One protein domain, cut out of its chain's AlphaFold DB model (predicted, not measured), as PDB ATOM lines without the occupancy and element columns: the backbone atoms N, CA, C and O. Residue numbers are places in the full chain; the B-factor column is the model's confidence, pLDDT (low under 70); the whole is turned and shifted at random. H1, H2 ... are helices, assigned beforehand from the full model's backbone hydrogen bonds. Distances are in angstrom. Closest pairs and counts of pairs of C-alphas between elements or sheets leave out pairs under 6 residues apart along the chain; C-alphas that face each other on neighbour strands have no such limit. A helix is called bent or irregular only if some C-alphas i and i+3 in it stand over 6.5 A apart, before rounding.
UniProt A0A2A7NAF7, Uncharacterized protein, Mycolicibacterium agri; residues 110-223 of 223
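Overview. This is residues 110 to 223 of the 223 residues of an uncharacterized protein of Mycolicibacterium agri (UniProt A0A2A7NAF7). A long kinked helix, H5, runs through the middle, and the bent helix H6 folds back beside it, so that H5 and arm H6a form a helical hairpin. H2 meets H5 at Cys 174 and H1 comes near H5 at Phe 188, both apart from H6a, while the short helix H3 packs on H6a and the five-residue H4 is near H5 at Val 175. The printed part has 114 residues with six named helices, H1 to H6 in order along the chain, and no named strand; the class is all helix. It is compact, with a radius of gyration of the C-alphas of 13.3 A and spans of 40 by 30 by 26 A.

Along the chain. H1, residues 110 to 120, begins at C-alpha 110 (321.295, 321.877, 256.107) and measures 15.2 A. H2, residues 131 to 142, measures 16.5 A. H3 is residues 153 to 160. H4, residues 165 to 169, is irregular, but only just: C-alphas 165 and 168 are 6.52 A apart. H5, residues 172 to 193, begins at C-alpha 172 (299.004, 315.418, 240.843) and measures 30.7 A; it is irregular, with C-alphas 176 and 179 7.4 A apart, and has a kink of 52 degrees near residue 180. H6, residues 197 to 221, was assigned as one helix by its hydrogen bonds but is bent, with C-alphas 209 and 212 7.4 A apart. Its arms are H6a, residues 197 to 209, 18.4 A, and H6b, residues 212 to 221, 14.7 A, ending at C-alpha 221 (293.993, 321.483, 234.052).

Arrangement. H5 and H6a, a hairpin, touch at a shallow tilt of 11 degrees, opposite ways; their closest C-alphas, of Arg 183 and Ile 204, are 5.9 A apart. H6b stands at a steep tilt of 49 degrees to H6a. It only just touches H5, with 3 pairs of C-alphas within 8 A, the closest Leu 176 and Arg 215 at 5.6 A. H2 also only just touches H5, with 3 pairs, the closest Cys 133 and Cys 174 at 5.9 A, at a steep tilt of 56 degrees. H1 is close to H5 but not clearly touching, about perpendicular at 74 degrees, with closest C-alphas Phe 119 and Phe 188 at 6.9 A. H6a touches H3 with residues 202 to 207 of H6a alone, at a shallow tilt of 31 degrees, the same way; the closest C-alphas are those of Thr 153 and Ala 203, 5.4 A apart. H4 is close to H5 but not clearly touching, with closest C-alphas Ala 167 and Val 175 at 6.2 A. H1 and H3 are apart. In H1, H2, H3, H6a and H6b every O i to N i+4 pair is within hydrogen-bond range; H5 has 14 of 18, and H4 has 0 of 1, with 1 of 2 O i to N i+3 pairs.

Size, cuts and confidence. The C-alphas farthest apart, of Gly 194 and Ser 223, are 41.6 A apart. The printed part has no cut and ends at Ser 223, the chain's last residue. No link is long. The mean pLDDT of the printed part is 90.3; residues 162 to 165, 168 and 223 are under 70.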
ATOM      1  N   ALA A 110     321.385 322.783 254.965       92.50
ATOM      2  CA  ALA A 110     321.295 321.877 256.107       92.50
ATOM      3  C   ALA A 110     320.281 322.390 257.140       92.50
ATOM      4  O   ALA A 110     319.409 321.632 257.556       92.50
ATOM      5  N   LYS A 111     320.302 323.688 257.469       93.00
ATOM      6  CA  LYS A 111     319.305 324.297 258.372       93.00
ATOM      7  C   LYS A 111     317.877 324.236 257.834       93.00
ATOM      8  O   LYS A 111     316.940 324.071 258.615       93.00
ATOM      9  N   LEU A 112     317.695 324.390 256.523       93.06
ATOM     10  CA  LEU A 112     316.380 324.264 255.895       93.06
ATOM     11  C   LEU A 112     315.851 322.827 256.017       93.06
ATOM     12  O   LEU A 112     314.705 322.632 256.416       93.06
ATOM     13  N   ASN A 113     316.699 321.827 255.766       93.75
ATOM     14  CA  ASN A 113     316.327 320.424 255.962       93.75
ATOM     15  C   ASN A 113     316.027 320.107 257.428       93.75
ATOM     16  O   ASN A 113     315.022 319.470 257.709       93.75
ATOM     17  N   GLU A 114     316.826 320.609 258.374       95.88
ATOM     18  CA  GLU A 114     316.552 320.446 259.810       95.88
ATOM     19  C   GLU A 114     315.197 321.050 260.213       95.88
ATOM     20  O   GLU A 114     314.470 320.484 261.035       95.88
ATOM     21  N   LEU A 115     314.832 322.203 259.638       96.62
ATOM     22  CA  LEU A 115     313.525 322.821 259.845       96.62
ATOM     23  C   LEU A 115     312.396 321.921 259.329       96.62
ATOM     24  O   LEU A 115     311.393 321.747 260.022       96.62
ATOM     25  N   PHE A 116     312.561 321.358 258.135       96.69
ATOM     26  CA  PHE A 116     311.571 320.488 257.511       96.69
ATOM     27  C   PHE A 116     311.458 319.142 258.221       96.69
ATOM     28  O   PHE A 116     310.348 318.724 258.527       96.69
ATOM     29  N   ASP A 117     312.565 318.511 258.600       97.31
ATOM     30  CA  ASP A 117     312.556 317.292 259.413       97.31
ATOM     31  C   ASP A 117     311.816 317.514 260.738       97.31
ATOM     32  O   ASP A 117     310.994 316.700 261.167       97.31
ATOM     33  N   ALA A 118     312.033 318.667 261.374       97.88
ATOM     34  CA  ALA A 118     311.295 319.030 262.574       97.88
ATOM     35  C   ALA A 118     309.795 319.268 262.320       97.88
ATOM     36  O   ALA A 118     309.002 319.076 263.237       97.88
ATOM     37  N   PHE A 119     309.393 319.680 261.115       98.31
ATOM     38  CA  PHE A 119     307.986 319.793 260.732       98.31
ATOM     39  C   PHE A 119     307.358 318.422 260.457       98.31
ATOM     40  O   PHE A 119     306.311 318.106 261.026       98.31
ATOM     41  N   PHE A 120     307.998 317.588 259.638       97.69
ATOM     42  CA  PHE A 120     307.484 316.272 259.248       97.69
ATOM     43  C   PHE A 120     307.412 315.291 260.427       97.69
ATOM     44  O   PHE A 120     306.571 314.401 260.442       97.69
ATOM     45  N   THR A 121     308.196 315.506 261.488       97.44
ATOM     46  CA  THR A 121     308.065 314.749 262.748       97.44
ATOM     47  C   THR A 121     306.875 315.171 263.620       97.44
ATOM     48  O   THR A 121     306.557 314.490 264.600       97.44
ATOM     49  N   THR A 122     306.183 316.270 263.298       97.56
ATOM     50  CA  THR A 122     304.969 316.681 264.024       97.56
ATOM     51  C   THR A 122     303.753 315.848 263.605       97.56
ATOM     52  O   THR A 122     303.680 315.403 262.461       97.56
ATOM     53  N   PRO A 123     302.724 315.698 264.466       96.75
ATOM     54  CA  PRO A 123     301.492 314.999 264.088       96.75
ATOM     55  C   PRO A 123     300.785 315.579 262.852       96.75
ATOM     56  O   PRO A 123     300.112 314.840 262.142       96.75
ATOM     57  N   GLY A 124     300.919 316.889 262.609       94.12
ATOM     58  CA  GLY A 124     300.339 317.556 261.441       94.12
ATOM     59  C   GLY A 124     301.181 317.423 260.172       94.12
ATOM     60  O   GLY A 124     300.615 317.412 259.087       94.12
ATOM     61  N   GLY A 125     302.507 317.311 260.299       96.06
ATOM     62  CA  GLY A 125     303.424 317.157 259.167       96.06
ATOM     63  C   GLY A 125     303.628 315.706 258.726       96.06
ATOM     64  O   GLY A 125     303.789 315.462 257.538       96.06
ATOM     65  N   ALA A 126     303.558 314.742 259.648       97.00
ATOM     66  CA  ALA A 126     303.822 313.326 259.378       97.00
ATOM     67  C   ALA A 126     303.025 312.706 258.211       97.00
ATOM     68  O   ALA A 126     303.593 311.877 257.501       97.00
ATOM     69  N   PRO A 127     301.752 313.077 257.952       95.81
ATOM     70  CA  PRO A 127     301.026 312.585 256.780       95.81
ATOM     71  C   PRO A 127     301.661 312.956 255.430       95.81
ATOM     72  O   PRO A 127     301.374 312.286 254.447       95.81
ATOM     73  N   PHE A 128     302.510 313.987 255.395       95.38
ATOM     74  CA  PHE A 128     303.163 314.523 254.197       95.38
ATOM     75  C   PHE A 128     304.662 314.167 254.130       95.38
ATOM     76  O   PHE A 128     305.409 314.773 253.364       95.38
ATOM     77  N   ASP A 129     305.136 313.239 254.971       95.19
ATOM     78  CA  ASP A 129     306.550 312.844 255.069       95.19
ATOM     79  C   ASP A 129     306.965 311.858 253.958       95.19
ATOM     80  O   ASP A 129     307.433 310.743 254.204       95.19
ATOM     81  N   ASP A 130     306.759 312.267 252.711       92.31
ATOM     82  CA  ASP A 130     307.215 311.565 251.517       92.31
ATOM     83  C   ASP A 130     308.115 312.468 250.661       92.31
ATOM     84  O   ASP A 130     308.215 313.679 250.866       92.31
ATOM     85  N   TYR A 131     308.827 311.857 249.713       91.62
ATOM     86  CA  TYR A 131     309.808 312.560 248.888       91.62
ATOM     87  C   TYR A 131     309.192 313.701 248.065       91.62
ATOM     88  O   TYR A 131     309.777 314.780 247.998       91.62
ATOM     89  N   GLU A 132     308.018 313.488 247.472       90.44
ATOM     90  CA  GLU A 132     307.376 314.456 246.580       90.44
ATOM     91  C   GLU A 132     306.845 315.654 247.374       90.44
ATOM     92  O   GLU A 132     307.126 316.800 247.026       90.44
ATOM     93  N   CYS A 133     306.166 315.414 248.500       90.50
ATOM     94  CA  CYS A 133     305.694 316.481 249.385       90.50
ATOM     95  C   CYS A 133     306.845 317.289 250.004       90.50
ATOM     96  O   CYS A 133     306.750 318.514 250.124       90.50
ATOM     97  N   ARG A 134     307.959 316.633 250.359       92.94
ATOM     98  CA  ARG A 134     309.182 317.306 250.827       92.94
ATOM     99  C   ARG A 134     309.770 318.214 249.753       92.94
ATOM    100  O   ARG A 134     310.054 319.377 250.036       92.94
ATOM    101  N   MET A 135     309.930 317.706 248.532       91.06
ATOM    102  CA  MET A 135     310.437 318.491 247.406       91.06
ATOM    103  C   MET A 135     309.499 319.649 247.057       91.06
ATOM    104  O   MET A 135     309.967 320.763 246.827       91.06
ATOM    105  N   MET A 136     308.185 319.425 247.113       91.44
ATOM    106  CA  MET A 136     307.194 320.479 246.927       91.44
ATOM    107  C   MET A 136     307.346 321.562 247.994       91.44
ATOM    108  O   MET A 136     307.381 322.738 247.659       91.44
ATOM    109  N   LEU A 137     307.524 321.208 249.272       92.00
ATOM    110  CA  LEU A 137     307.746 322.203 250.322       92.00
ATOM    111  C   LEU A 137     309.038 323.013 250.109       92.00
ATOM    112  O   LEU A 137     309.036 324.219 250.361       92.00
ATOM    113  N   HIS A 138     310.114 322.391 249.610       91.25
ATOM    114  CA  HIS A 138     311.321 323.119 249.199       91.25
ATOM    115  C   HIS A 138     311.013 324.156 248.118       91.25
ATOM    116  O   HIS A 138     311.382 325.316 248.285       91.25
ATOM    117  N   GLU A 139     310.298 323.766 247.064       88.62
ATOM    118  CA  GLU A 139     309.937 324.666 245.965       88.62
ATOM    119  C   GLU A 139     308.986 325.783 246.419       88.62
ATOM    120  O   GLU A 139     309.153 326.947 246.067       88.62
ATOM    121  N   LEU A 140     308.018 325.485 247.285       88.50
ATOM    122  CA  LEU A 140     307.111 326.494 247.843       88.50
ATOM    123  C   LEU A 140     307.848 327.529 248.703       88.50
ATOM    124  O   LEU A 140     307.463 328.699 248.743       88.50
ATOM    125  N   VAL A 141     308.896 327.107 249.414       88.62
ATOM    126  CA  VAL A 141     309.740 328.011 250.200       88.62
ATOM    127  C   VAL A 141     310.681 328.807 249.308       88.62
ATOM    128  O   VAL A 141     310.845 330.011 249.543       88.62
ATOM    129  N   ASP A 142     311.286 328.161 248.307       83.44
ATOM    130  CA  ASP A 142     312.188 328.831 247.378       83.44
ATOM    131  C   ASP A 142     311.431 329.827 246.484       83.44
ATOM    132  O   ASP A 142     311.874 330.957 246.274       83.44
ATOM    133  N   SER A 143     310.218 329.494 246.062       76.00
ATOM    134  CA  SER A 143     309.334 330.441 245.393       76.00
ATOM    135  C   SER A 143     308.938 331.584 246.346       76.00
ATOM    136  O   SER A 143     308.540 331.387 247.497       76.00
ATOM    137  N   GLY A 144     309.090 332.832 245.895       74.06
ATOM    138  CA  GLY A 144     308.783 334.018 246.695       74.06
ATOM    139  C   GLY A 144     309.964 334.591 247.476       74.06
ATOM    140  O   GLY A 144     311.019 334.892 246.916       74.06
ATOM    141  N   ASN A 145     309.770 334.823 248.778       77.75
ATOM    142  CA  ASN A 145     310.721 335.585 249.594       77.75
ATOM    143  C   ASN A 145     311.911 334.763 250.115       77.75
ATOM    144  O   ASN A 145     312.816 335.346 250.702       77.75
ATOM    145  N   GLY A 146     311.926 333.442 249.912       84.44
ATOM    146  CA  GLY A 146     312.981 332.532 250.386       84.44
ATOM    147  C   GLY A 146     313.059 332.296 251.882       84.44
ATOM    148  O   GLY A 146     313.968 331.617 252.345       84.44
ATOM    149  N   ASP A 147     312.123 332.845 252.646       89.81
ATOM    150  CA  ASP A 147     312.031 332.621 254.075       89.81
ATOM    151  C   ASP A 147     310.923 331.585 254.359       89.81
ATOM    152  O   ASP A 147     309.736 331.889 254.174       89.81
ATOM    153  N   PRO A 148     311.273 330.361 254.810       92.75
ATOM    154  CA  PRO A 148     310.315 329.316 255.155       92.75
ATOM    155  C   PRO A 148     309.433 329.692 256.345       92.75
ATOM    156  O   PRO A 148     308.402 329.057 256.561       92.75
ATOM    157  N   LEU A 149     309.824 330.701 257.130       94.31
ATOM    158  CA  LEU A 149     309.090 331.127 258.314       94.31
ATOM    159  C   LEU A 149     308.103 332.269 258.032       94.31
ATOM    160  O   LEU A 149     307.346 332.654 258.924       94.31
ATOM    161  N   ARG A 150     308.073 332.818 256.808       90.25
ATOM    162  CA  ARG A 150     307.230 333.972 256.457       90.25
ATOM    163  C   ARG A 150     306.124 333.627 255.471       90.25
ATOM    164  O   ARG A 150     306.356 333.517 254.264       90.25
ATOM    165  N   TRP A 151     304.898 333.599 255.988       92.25
ATOM    166  CA  TRP A 151     303.685 333.328 255.224       92.25
ATOM    167  C   TRP A 151     302.667 334.456 255.395       92.25
ATOM    168  O   TRP A 151     302.446 334.962 256.490       92.25
ATOM    169  N   SER A 152     302.065 334.874 254.285       89.00
ATOM    170  CA  SER A 152     301.015 335.894 254.236       89.00
ATOM    171  C   SER A 152     299.848 335.366 253.408       89.00
ATOM    172  O   SER A 152     300.043 334.515 252.538       89.00
ATOM    173  N   THR A 153     298.643 335.894 253.619       91.81
ATOM    174  CA  THR A 153     297.479 335.545 252.788       91.81
ATOM    175  C   THR A 153     297.721 335.835 251.309       91.81
ATOM    176  O   THR A 153     297.312 335.045 250.470       91.81
ATOM    177  N   THR A 154     298.468 336.894 250.976       88.00
ATOM    178  CA  THR A 154     298.880 337.188 249.592       88.00
ATOM    179  C   THR A 154     299.779 336.104 249.000       88.00
ATOM    180  O   THR A 154     299.558 335.699 247.864       88.00
ATOM    181  N   ARG A 155     300.774 335.607 249.748       88.19
ATOM    182  CA  ARG A 155     301.634 334.507 249.277       88.19
ATOM    183  C   ARG A 155     300.822 333.228 249.076       88.19
ATOM    184  O   ARG A 155     300.993 332.549 248.073       88.19
ATOM    185  N   ILE A 156     299.924 332.918 250.010       92.00
ATOM    186  CA  ILE A 156     299.052 331.738 249.922       92.00
ATOM    187  C   ILE A 156     298.136 331.832 248.697       92.00
ATOM    188  O   ILE A 156     298.011 330.858 247.967       92.00
ATOM    189  N   ASP A 157     297.529 332.997 248.456       89.69
ATOM    190  CA  ASP A 157     296.680 333.252 247.287       89.69
ATOM    191  C   ASP A 157     297.429 332.977 245.980       89.69
ATOM    192  O   ASP A 157     296.960 332.195 245.164       89.69
ATOM    193  N   GLN A 158     298.642 333.518 245.833       84.38
ATOM    194  CA  GLN A 158     299.482 333.298 244.649       84.38
ATOM    195  C   GLN A 158     299.831 331.818 244.432       84.38
ATOM    196  O   GLN A 158     299.801 331.331 243.308       84.38
ATOM    197  N   LEU A 159     300.129 331.076 245.501       87.00
ATOM    198  CA  LEU A 159     300.409 329.639 245.398       87.00
ATOM    199  C   LEU A 159     299.150 328.820 245.069       87.00
ATOM    200  O   LEU A 159     299.235 327.763 244.447       87.00
ATOM    201  N   MET A 160     297.976 329.297 245.482       87.81
ATOM    202  CA  MET A 160     296.687 328.632 245.279       87.81
ATOM    203  C   MET A 160     295.908 329.153 244.058       87.81
ATOM    204  O   MET A 160     294.783 328.708 243.828       87.81
ATOM    205  N   ASP A 161     296.466 330.060 243.254       80.25
ATOM    206  CA  ASP A 161     295.751 330.677 242.127       80.25
ATOM    207  C   ASP A 161     295.556 329.742 240.913       80.25
ATOM    208  O   ASP A 161     294.895 330.107 239.942       80.25
ATOM    209  N   GLY A 162     296.107 328.523 240.967       61.94
ATOM    210  CA  GLY A 162     295.964 327.488 239.935       61.94
ATOM    211  C   GLY A 162     296.742 327.755 238.639       61.94
ATOM    212  O   GLY A 162     296.809 326.874 237.787       61.94
ATOM    213  N   SER A 163     297.361 328.931 238.498       59.31
ATOM    214  CA  SER A 163     298.253 329.310 237.388       59.31
ATOM    215  C   SER A 163     299.737 329.091 237.706       59.31
ATOM    216  O   SER A 163     300.614 329.310 236.871       59.31
ATOM    217  N   SER A 164     299.996 328.655 238.934       60.47
ATOM    218  CA  SER A 164     301.299 328.403 239.522       60.47
ATOM    219  C   SER A 164     302.188 327.482 238.675       60.47
ATOM    220  O   SER A 164     301.945 326.281 238.562       60.47
ATOM    221  N   TYR A 165     303.268 328.054 238.132       61.12
ATOM    222  CA  TYR A 165     304.258 327.378 237.281       61.12
ATOM    223  C   TYR A 165     304.893 326.129 237.918       61.12
ATOM    224  O   TYR A 165     305.271 325.214 237.194       61.12
ATOM    225  N   TRP A 166     304.963 326.068 239.250       70.12
ATOM    226  CA  TRP A 166     305.574 324.959 239.991       70.12
ATOM    227  C   TRP A 166     304.726 323.675 239.972       70.12
ATOM    228  O   TRP A 166     305.259 322.579 240.113       70.12
ATOM    229  N   ALA A 167     303.407 323.765 239.762       70.06
ATOM    230  CA  ALA A 167     302.512 322.609 239.887       70.06
ATOM    231  C   ALA A 167     302.762 321.518 238.826       70.06
ATOM    232  O   ALA A 167     302.458 320.353 239.064       70.06
ATOM    233  N   GLY A 168     303.323 321.878 237.665       69.88
ATOM    234  CA  GLY A 168     303.654 320.925 236.600       69.88
ATOM    235  C   GLY A 168     304.873 320.044 236.894       69.88
ATOM    236  O   GLY A 168     305.117 319.092 236.155       69.88
ATOM    237  N   GLU A 169     305.633 320.353 237.945       76.88
ATOM    238  CA  GLU A 169     306.860 319.640 238.315       76.88
ATOM    239  C   GLU A 169     306.611 318.494 239.307       76.88
ATOM    240  O   GLU A 169     307.487 317.654 239.502       76.88
ATOM    241  N   PHE A 170     305.408 318.424 239.886       85.75
ATOM    242  CA  PHE A 170     305.050 317.465 240.931       85.75
ATOM    243  C   PHE A 170     303.919 316.534 240.504       85.75
ATOM    244  O   PHE A 170     303.104 316.833 239.626       85.75
ATOM    245  N   VAL A 171     303.834 315.384 241.171       88.12
ATOM    246  CA  VAL A 171     302.723 314.452 240.969       88.12
ATOM    247  C   VAL A 171     301.396 315.077 241.412       88.12
ATOM    248  O   VAL A 171     301.302 315.723 242.456       88.12
ATOM    249  N   LEU A 172     300.334 314.829 240.635       89.19
ATOM    250  CA  LEU A 172     299.004 315.418 240.843       89.19
ATOM    251  C   LEU A 172     298.481 315.251 242.277       89.19
ATOM    252  O   LEU A 172     297.825 316.149 242.797       89.19
ATOM    253  N   GLN A 173     298.760 314.112 242.918       88.62
ATOM    254  CA  GLN A 173     298.336 313.866 244.295       88.62
ATOM    255  C   GLN A 173     298.911 314.912 245.262       88.62
ATOM    256  O   GLN A 173     298.142 315.525 245.997       88.62
ATOM    257  N   CYS A 174     300.221 315.168 245.216       88.12
ATOM    258  CA  CYS A 174     300.871 316.151 246.084       88.12
ATOM    259  C   CYS A 174     300.333 317.558 245.825       88.12
ATOM    260  O   CYS A 174     300.010 318.284 246.761       88.12
ATOM    261  N   VAL A 175     300.130 317.913 244.553       91.00
ATOM    262  CA  VAL A 175     299.535 319.204 244.184       91.00
ATOM    263  C   VAL A 175     298.139 319.353 244.802       91.00
ATOM    264  O   VAL A 175     297.842 320.376 245.407       91.00
ATOM    265  N   LEU A 176     297.286 318.323 244.750       92.44
ATOM    266  CA  LEU A 176     295.951 318.354 245.370       92.44
ATOM    267  C   LEU A 176     295.975 318.457 246.905       92.44
ATOM    268  O   LEU A 176     294.998 318.933 247.497       92.44
ATOM    269  N   GLU A 177     297.065 318.019 247.531       93.62
ATOM    270  CA  GLU A 177     297.309 318.084 248.973       93.62
ATOM    271  C   GLU A 177     297.900 319.430 249.425       93.62
ATOM    272  O   GLU A 177     297.897 319.704 250.625       93.62
ATOM    273  N   LEU A 178     298.311 320.320 248.503       93.88
ATOM    274  CA  LEU A 178     298.868 321.645 248.826       93.88
ATOM    275  C   LEU A 178     298.082 322.390 249.921       93.88
ATOM    276  O   LEU A 178     298.717 322.867 250.865       93.88
ATOM    277  N   PRO A 179     296.738 322.524 249.860       96.00
ATOM    278  CA  PRO A 179     296.018 323.271 250.885       96.00
ATOM    279  C   PRO A 179     296.173 322.643 252.273       96.00
ATOM    280  O   PRO A 179     296.281 323.363 253.262       96.00
ATOM    281  N   ASP A 180     296.208 321.312 252.352       97.38
ATOM    282  CA  ASP A 180     296.338 320.593 253.617       97.38
ATOM    283  C   ASP A 180     297.778 320.680 254.147       97.38
ATOM    284  O   ASP A 180     297.975 320.924 255.340       97.38
ATOM    285  N   LEU A 181     298.778 320.601 253.257       96.56
ATOM    286  CA  LEU A 181     300.182 320.830 253.600       96.56
ATOM    287  C   LEU A 181     300.400 322.249 254.143       96.56
ATOM    288  O   LEU A 181     300.970 322.411 255.220       96.56
ATOM    289  N   LEU A 182     299.919 323.283 253.443       96.69
ATOM    290  CA  LEU A 182     300.039 324.678 253.887       96.69
ATOM    291  C   LEU A 182     299.312 324.905 255.214       96.69
ATOM    292  O   LEU A 182     299.841 325.566 256.111       96.69
ATOM    293  N   ARG A 183     298.122 324.316 255.372       97.88
ATOM    294  CA  ARG A 183     297.357 324.367 256.620       97.88
ATOM    295  C   ARG A 183     298.130 323.775 257.800       97.88
ATOM    296  O   ARG A 183     297.987 324.283 258.912       97.88
ATOM    297  N   ALA A 184     298.925 322.729 257.580       98.12
ATOM    298  CA  ALA A 184     299.765 322.118 258.608       98.12
ATOM    299  C   ALA A 184     301.079 322.884 258.842       98.12
ATOM    300  O   ALA A 184     301.494 323.067 259.988       98.12
ATOM    301  N   PHE A 185     301.730 323.347 257.772       97.94
ATOM    302  CA  PHE A 185     303.056 323.963 257.832       97.94
ATOM    303  C   PHE A 185     303.037 325.390 258.382       97.94
ATOM    304  O   PHE A 185     303.893 325.753 259.188       97.94
ATOM    305  N   ILE A 186     302.056 326.208 257.995       97.44
ATOM    306  CA  ILE A 186     302.025 327.631 258.364       97.44
ATOM    307  C   ILE A 186     301.955 327.846 259.883       97.44
ATOM    308  O   ILE A 186     302.734 328.657 260.381       97.44
ATOM    309  N   PRO A 187     301.127 327.121 260.661       98.00
ATOM    310  CA  PRO A 187     301.145 327.238 262.119       98.00
ATOM    311  C   PRO A 187     302.498 326.871 262.735       98.00
ATOM    312  O   PRO A 187     302.955 327.542 263.659       98.00
ATOM    313  N   PHE A 188     303.167 325.840 262.204       98.12
ATOM    314  CA  PHE A 188     304.515 325.459 262.632       98.12
ATOM    315  C   PHE A 188     305.533 326.574 262.344       98.12
ATOM    316  O   PHE A 188     306.314 326.943 263.225       98.12
ATOM    317  N   ALA A 189     305.494 327.144 261.139       97.19
ATOM    318  CA  ALA A 189     306.352 328.247 260.724       97.19
ATOM    319  C   ALA A 189     306.116 329.506 261.579       97.19
ATOM    320  O   ALA A 189     307.063 330.053 262.145       97.19
ATOM    321  N   HIS A 190     304.854 329.907 261.751       97.12
ATOM    322  CA  HIS A 190     304.444 331.070 262.540       97.12
ATOM    323  C   HIS A 190     304.826 330.952 264.015       97.12
ATOM    324  O   HIS A 190     305.313 331.917 264.604       97.12
ATOM    325  N   ALA A 191     304.670 329.767 264.612       96.50
ATOM    326  CA  ALA A 191     305.104 329.529 265.984       96.50
ATOM    327  C   ALA A 191     306.622 329.709 266.144       96.50
ATOM    328  O   ALA A 191     307.077 330.249 267.153       96.50
ATOM    329  N   ARG A 192     307.420 329.303 265.145       95.88
ATOM    330  CA  ARG A 192     308.883 329.467 265.166       95.88
ATOM    331  C   ARG A 192     309.347 330.903 264.940       95.88
ATOM    332  O   ARG A 192     310.354 331.292 265.525       95.88
ATOM    333  N   SER A 193     308.646 331.684 264.122       93.94
ATOM    334  CA  SER A 193     308.951 333.107 263.913       93.94
ATOM    335  C   SER A 193     308.373 334.027 264.988       93.94
ATOM    336  O   SER A 193     308.681 335.218 264.984       93.94
ATOM    337  N   GLY A 194     307.531 333.509 265.888       94.12
ATOM    338  CA  GLY A 194     306.795 334.328 266.853       94.12
ATOM    339  C   GLY A 194     305.731 335.207 266.191       94.12
ATOM    340  O   GLY A 194     305.424 336.284 266.698       94.12
ATOM    341  N   THR A 195     305.193 334.776 265.048       93.31
ATOM    342  CA  THR A 195     304.113 335.487 264.359       93.31
ATOM    343  C   THR A 195     302.850 335.484 265.235       93.31
ATOM    344  O   THR A 195     302.469 334.419 265.728       93.31
ATOM    345  N   PRO A 196     302.176 336.637 265.411       92.38
ATOM    346  CA  PRO A 196     300.930 336.725 266.170       92.38
ATOM    347  C   PRO A 196     299.849 335.738 265.705       92.38
ATOM    348  O   PRO A 196     299.714 335.434 264.514       92.38
ATOM    349  N   GLU A 197     299.060 335.235 266.655       94.56
ATOM    350  CA  GLU A 197     298.054 334.192 266.420       94.56
ATOM    351  C   GLU A 197     296.973 334.632 265.419       94.56
ATOM    352  O   GLU A 197     296.491 333.807 264.634       94.56
ATOM    353  N   GLU A 198     296.635 335.927 265.371       93.69
ATOM    354  CA  GLU A 198     295.655 336.449 264.415       93.69
ATOM    355  C   GLU A 198     296.047 336.194 262.953       93.69
ATOM    356  O   GLU A 198     295.193 335.803 262.159       93.69
ATOM    357  N   PHE A 199     297.333 336.307 262.599       94.19
ATOM    358  CA  PHE A 199     297.808 336.060 261.234       94.19
ATOM    359  C   PHE A 199     297.777 334.573 260.884       94.19
ATOM    360  O   PHE A 199     297.487 334.202 259.748       94.19
ATOM    361  N   THR A 200     298.043 333.705 261.863       96.94
ATOM    362  CA  THR A 200     297.895 332.251 261.690       96.94
ATOM    363  C   THR A 200     296.434 331.891 261.437       96.94
ATOM    364  O   THR A 200     296.133 331.135 260.516       96.94
ATOM    365  N   THR A 201     295.522 332.481 262.211       97.44
ATOM    366  CA  THR A 201     294.075 332.281 262.065       97.44
ATOM    367  C   THR A 201     293.573 332.780 260.711       97.44
ATOM    368  O   THR A 201     292.819 332.078 260.037       97.44
ATOM    369  N   GLU A 202     294.017 333.964 260.284       96.81
ATOM    370  CA  GLU A 202     293.673 334.539 258.983       96.81
ATOM    371  C   GLU A 202     294.152 333.649 257.826       96.81
ATOM    372  O   GLU A 202     293.372 333.336 256.924       96.81
ATOM    373  N   ALA A 203     295.403 333.178 257.877       97.25
ATOM    374  CA  ALA A 203     295.973 332.277 256.877       97.25
ATOM    375  C   ALA A 203     295.194 330.952 256.777       97.25
ATOM    376  O   ALA A 203     294.806 330.538 255.685       97.25
ATOM    377  N   ILE A 204     294.906 330.321 257.918       98.25
ATOM    378  CA  ILE A 204     294.094 329.099 258.028       98.25
ATOM    379  C   ILE A 204     292.711 329.304 257.402       98.25
ATOM    380  O   ILE A 204     292.279 328.490 256.583       98.25
ATOM    381  N   ALA A 205     292.024 330.394 257.754       98.12
ATOM    382  CA  ALA A 205     290.693 330.699 257.234       98.12
ATOM    383  C   ALA A 205     290.712 330.956 255.719       98.12
ATOM    384  O   ALA A 205     289.799 330.538 255.002       98.12
ATOM    385  N   PHE A 206     291.759 331.621 255.223       97.75
ATOM    386  CA  PHE A 206     291.957 331.845 253.796       97.75
ATOM    387  C   PHE A 206     292.149 330.525 253.037       97.75
ATOM    388  O   PHE A 206     291.496 330.312 252.014       97.75
ATOM    389  N   ILE A 207     292.985 329.618 253.552       97.94
ATOM    390  CA  ILE A 207     293.190 328.288 252.964       97.94
ATOM    391  C   ILE A 207     291.866 327.527 252.922       97.94
ATOM    392  O   ILE A 207     291.449 327.094 251.850       97.94
ATOM    393  N   ASP A 208     291.164 327.429 254.053       97.81
ATOM    394  CA  ASP A 208     289.909 326.672 254.162       97.81
ATOM    395  C   ASP A 208     288.854 327.154 253.159       97.81
ATOM    396  O   ASP A 208     288.176 326.353 252.509       97.81
ATOM    397  N   LYS A 209     288.749 328.476 252.983       96.88
ATOM    398  CA  LYS A 209     287.825 329.098 252.030       96.88
ATOM    399  C   LYS A 209     288.142 328.731 250.576       96.88
ATOM    400  O   LYS A 209     287.215 328.541 249.786       96.88
ATOM    401  N   ASN A 210     289.421 328.647 250.215       95.62
ATOM    402  CA  ASN A 210     289.862 328.505 248.825       95.62
ATOM    403  C   ASN A 210     290.215 327.060 248.431       95.62
ATOM    404  O   ASN A 210     290.241 326.736 247.244       95.62
ATOM    405  N   ALA A 211     290.402 326.154 249.395       95.44
ATOM    406  CA  ALA A 211     290.908 324.800 249.163       95.44
ATOM    407  C   ALA A 211     290.046 323.970 248.193       95.44
ATOM    408  O   ALA A 211     290.566 323.165 247.419       95.44
ATOM    409  N   ARG A 212     288.718 324.148 248.210       94.62
ATOM    410  CA  ARG A 212     287.818 323.455 247.269       94.62
ATOM    411  C   ARG A 212     287.943 324.002 245.847       94.62
ATOM    412  O   ARG A 212     287.888 323.223 244.900       94.62
ATOM    413  N   TYR A 213     288.053 325.323 245.709       92.31
ATOM    414  CA  TYR A 213     288.213 325.970 244.409       92.31
ATOM    415  C   TYR A 213     289.529 325.526 243.773       92.31
ATOM    416  O   TYR A 213     289.502 324.958 242.687       92.31
ATOM    417  N   TYR A 214     290.630 325.641 244.518       92.88
ATOM    418  CA  TYR A 214     291.959 325.206 244.097       92.88
ATOM    419  C   TYR A 214     291.970 323.774 243.540       92.88
ATOM    420  O   TYR A 214     292.337 323.557 242.387       92.88
ATOM    421  N   ARG A 215     291.480 322.794 244.316       93.06
ATOM    422  CA  ARG A 215     291.469 321.384 243.881       93.06
ATOM    423  C   ARG A 215     290.662 321.168 242.603       93.06
ATOM    424  O   ARG A 215     291.024 320.332 241.784       93.06
ATOM    425  N   ARG A 216     289.562 321.907 242.424       91.69
ATOM    426  CA  ARG A 216     288.748 321.821 241.207       91.69
ATOM    427  C   ARG A 216     289.506 322.342 239.988       91.69
ATOM    428  O   ARG A 216     289.426 321.710 238.942       91.69
ATOM    429  N   GLU A 217     290.213 323.461 240.121       89.69
ATOM    430  CA  GLU A 217     290.993 324.030 239.017       89.69
ATOM    431  C   GLU A 217     292.166 323.115 238.636       89.69
ATOM    432  O   GLU A 217     292.326 322.812 237.459       89.69
ATOM    433  N   VAL A 218     292.903 322.577 239.616       89.12
ATOM    434  CA  VAL A 218     294.000 321.613 239.378       89.12
ATOM    435  C   VAL A 218     293.509 320.367 238.627       89.12
ATOM    436  O   VAL A 218     294.151 319.900 237.691       89.12
ATOM    437  N   LEU A 219     292.347 319.822 238.998       89.62
ATOM    438  CA  LEU A 219     291.766 318.677 238.284       89.62
ATOM    439  C   LEU A 219     291.332 319.033 236.855       89.62
ATOM    440  O   LEU A 219     291.429 318.194 235.958       89.62
ATOM    441  N   ALA A 220     290.843 320.256 236.640       86.88
ATOM    442  CA  ALA A 220     290.418 320.720 235.326       86.88
ATOM    443  C   ALA A 220     291.599 320.917 234.363       86.88
ATOM    444  O   ALA A 220     291.429 320.704 233.168       86.88
ATOM    445  N   THR A 221     292.777 321.297 234.864       79.94
ATOM    446  CA  THR A 221     293.993 321.483 234.052       79.94
ATOM    447  C   THR A 221     294.784 320.193 233.825       79.94
ATOM    448  O   THR A 221     295.577 320.132 232.891       79.94
ATOM    449  N   ALA A 222     294.556 319.158 234.639       74.81
ATOM    450  CA  ALA A 222     295.160 317.831 234.484       74.81
ATOM    451  C   ALA A 222     294.407 316.896 233.507       74.81
ATOM    452  O   ALA A 222     294.861 315.773 233.281       74.81
ATOM    453  N   SER A 223     293.255 317.333 232.979       57.53
ATOM    454  CA  SER A 223     292.405 316.591 232.027       57.53
ATOM    455  C   SER A 223     292.715 316.955 230.576       57.53
ATOM    456  O   SER A 223     292.682 316.034 229.729       57.53
TER     457      SER A 223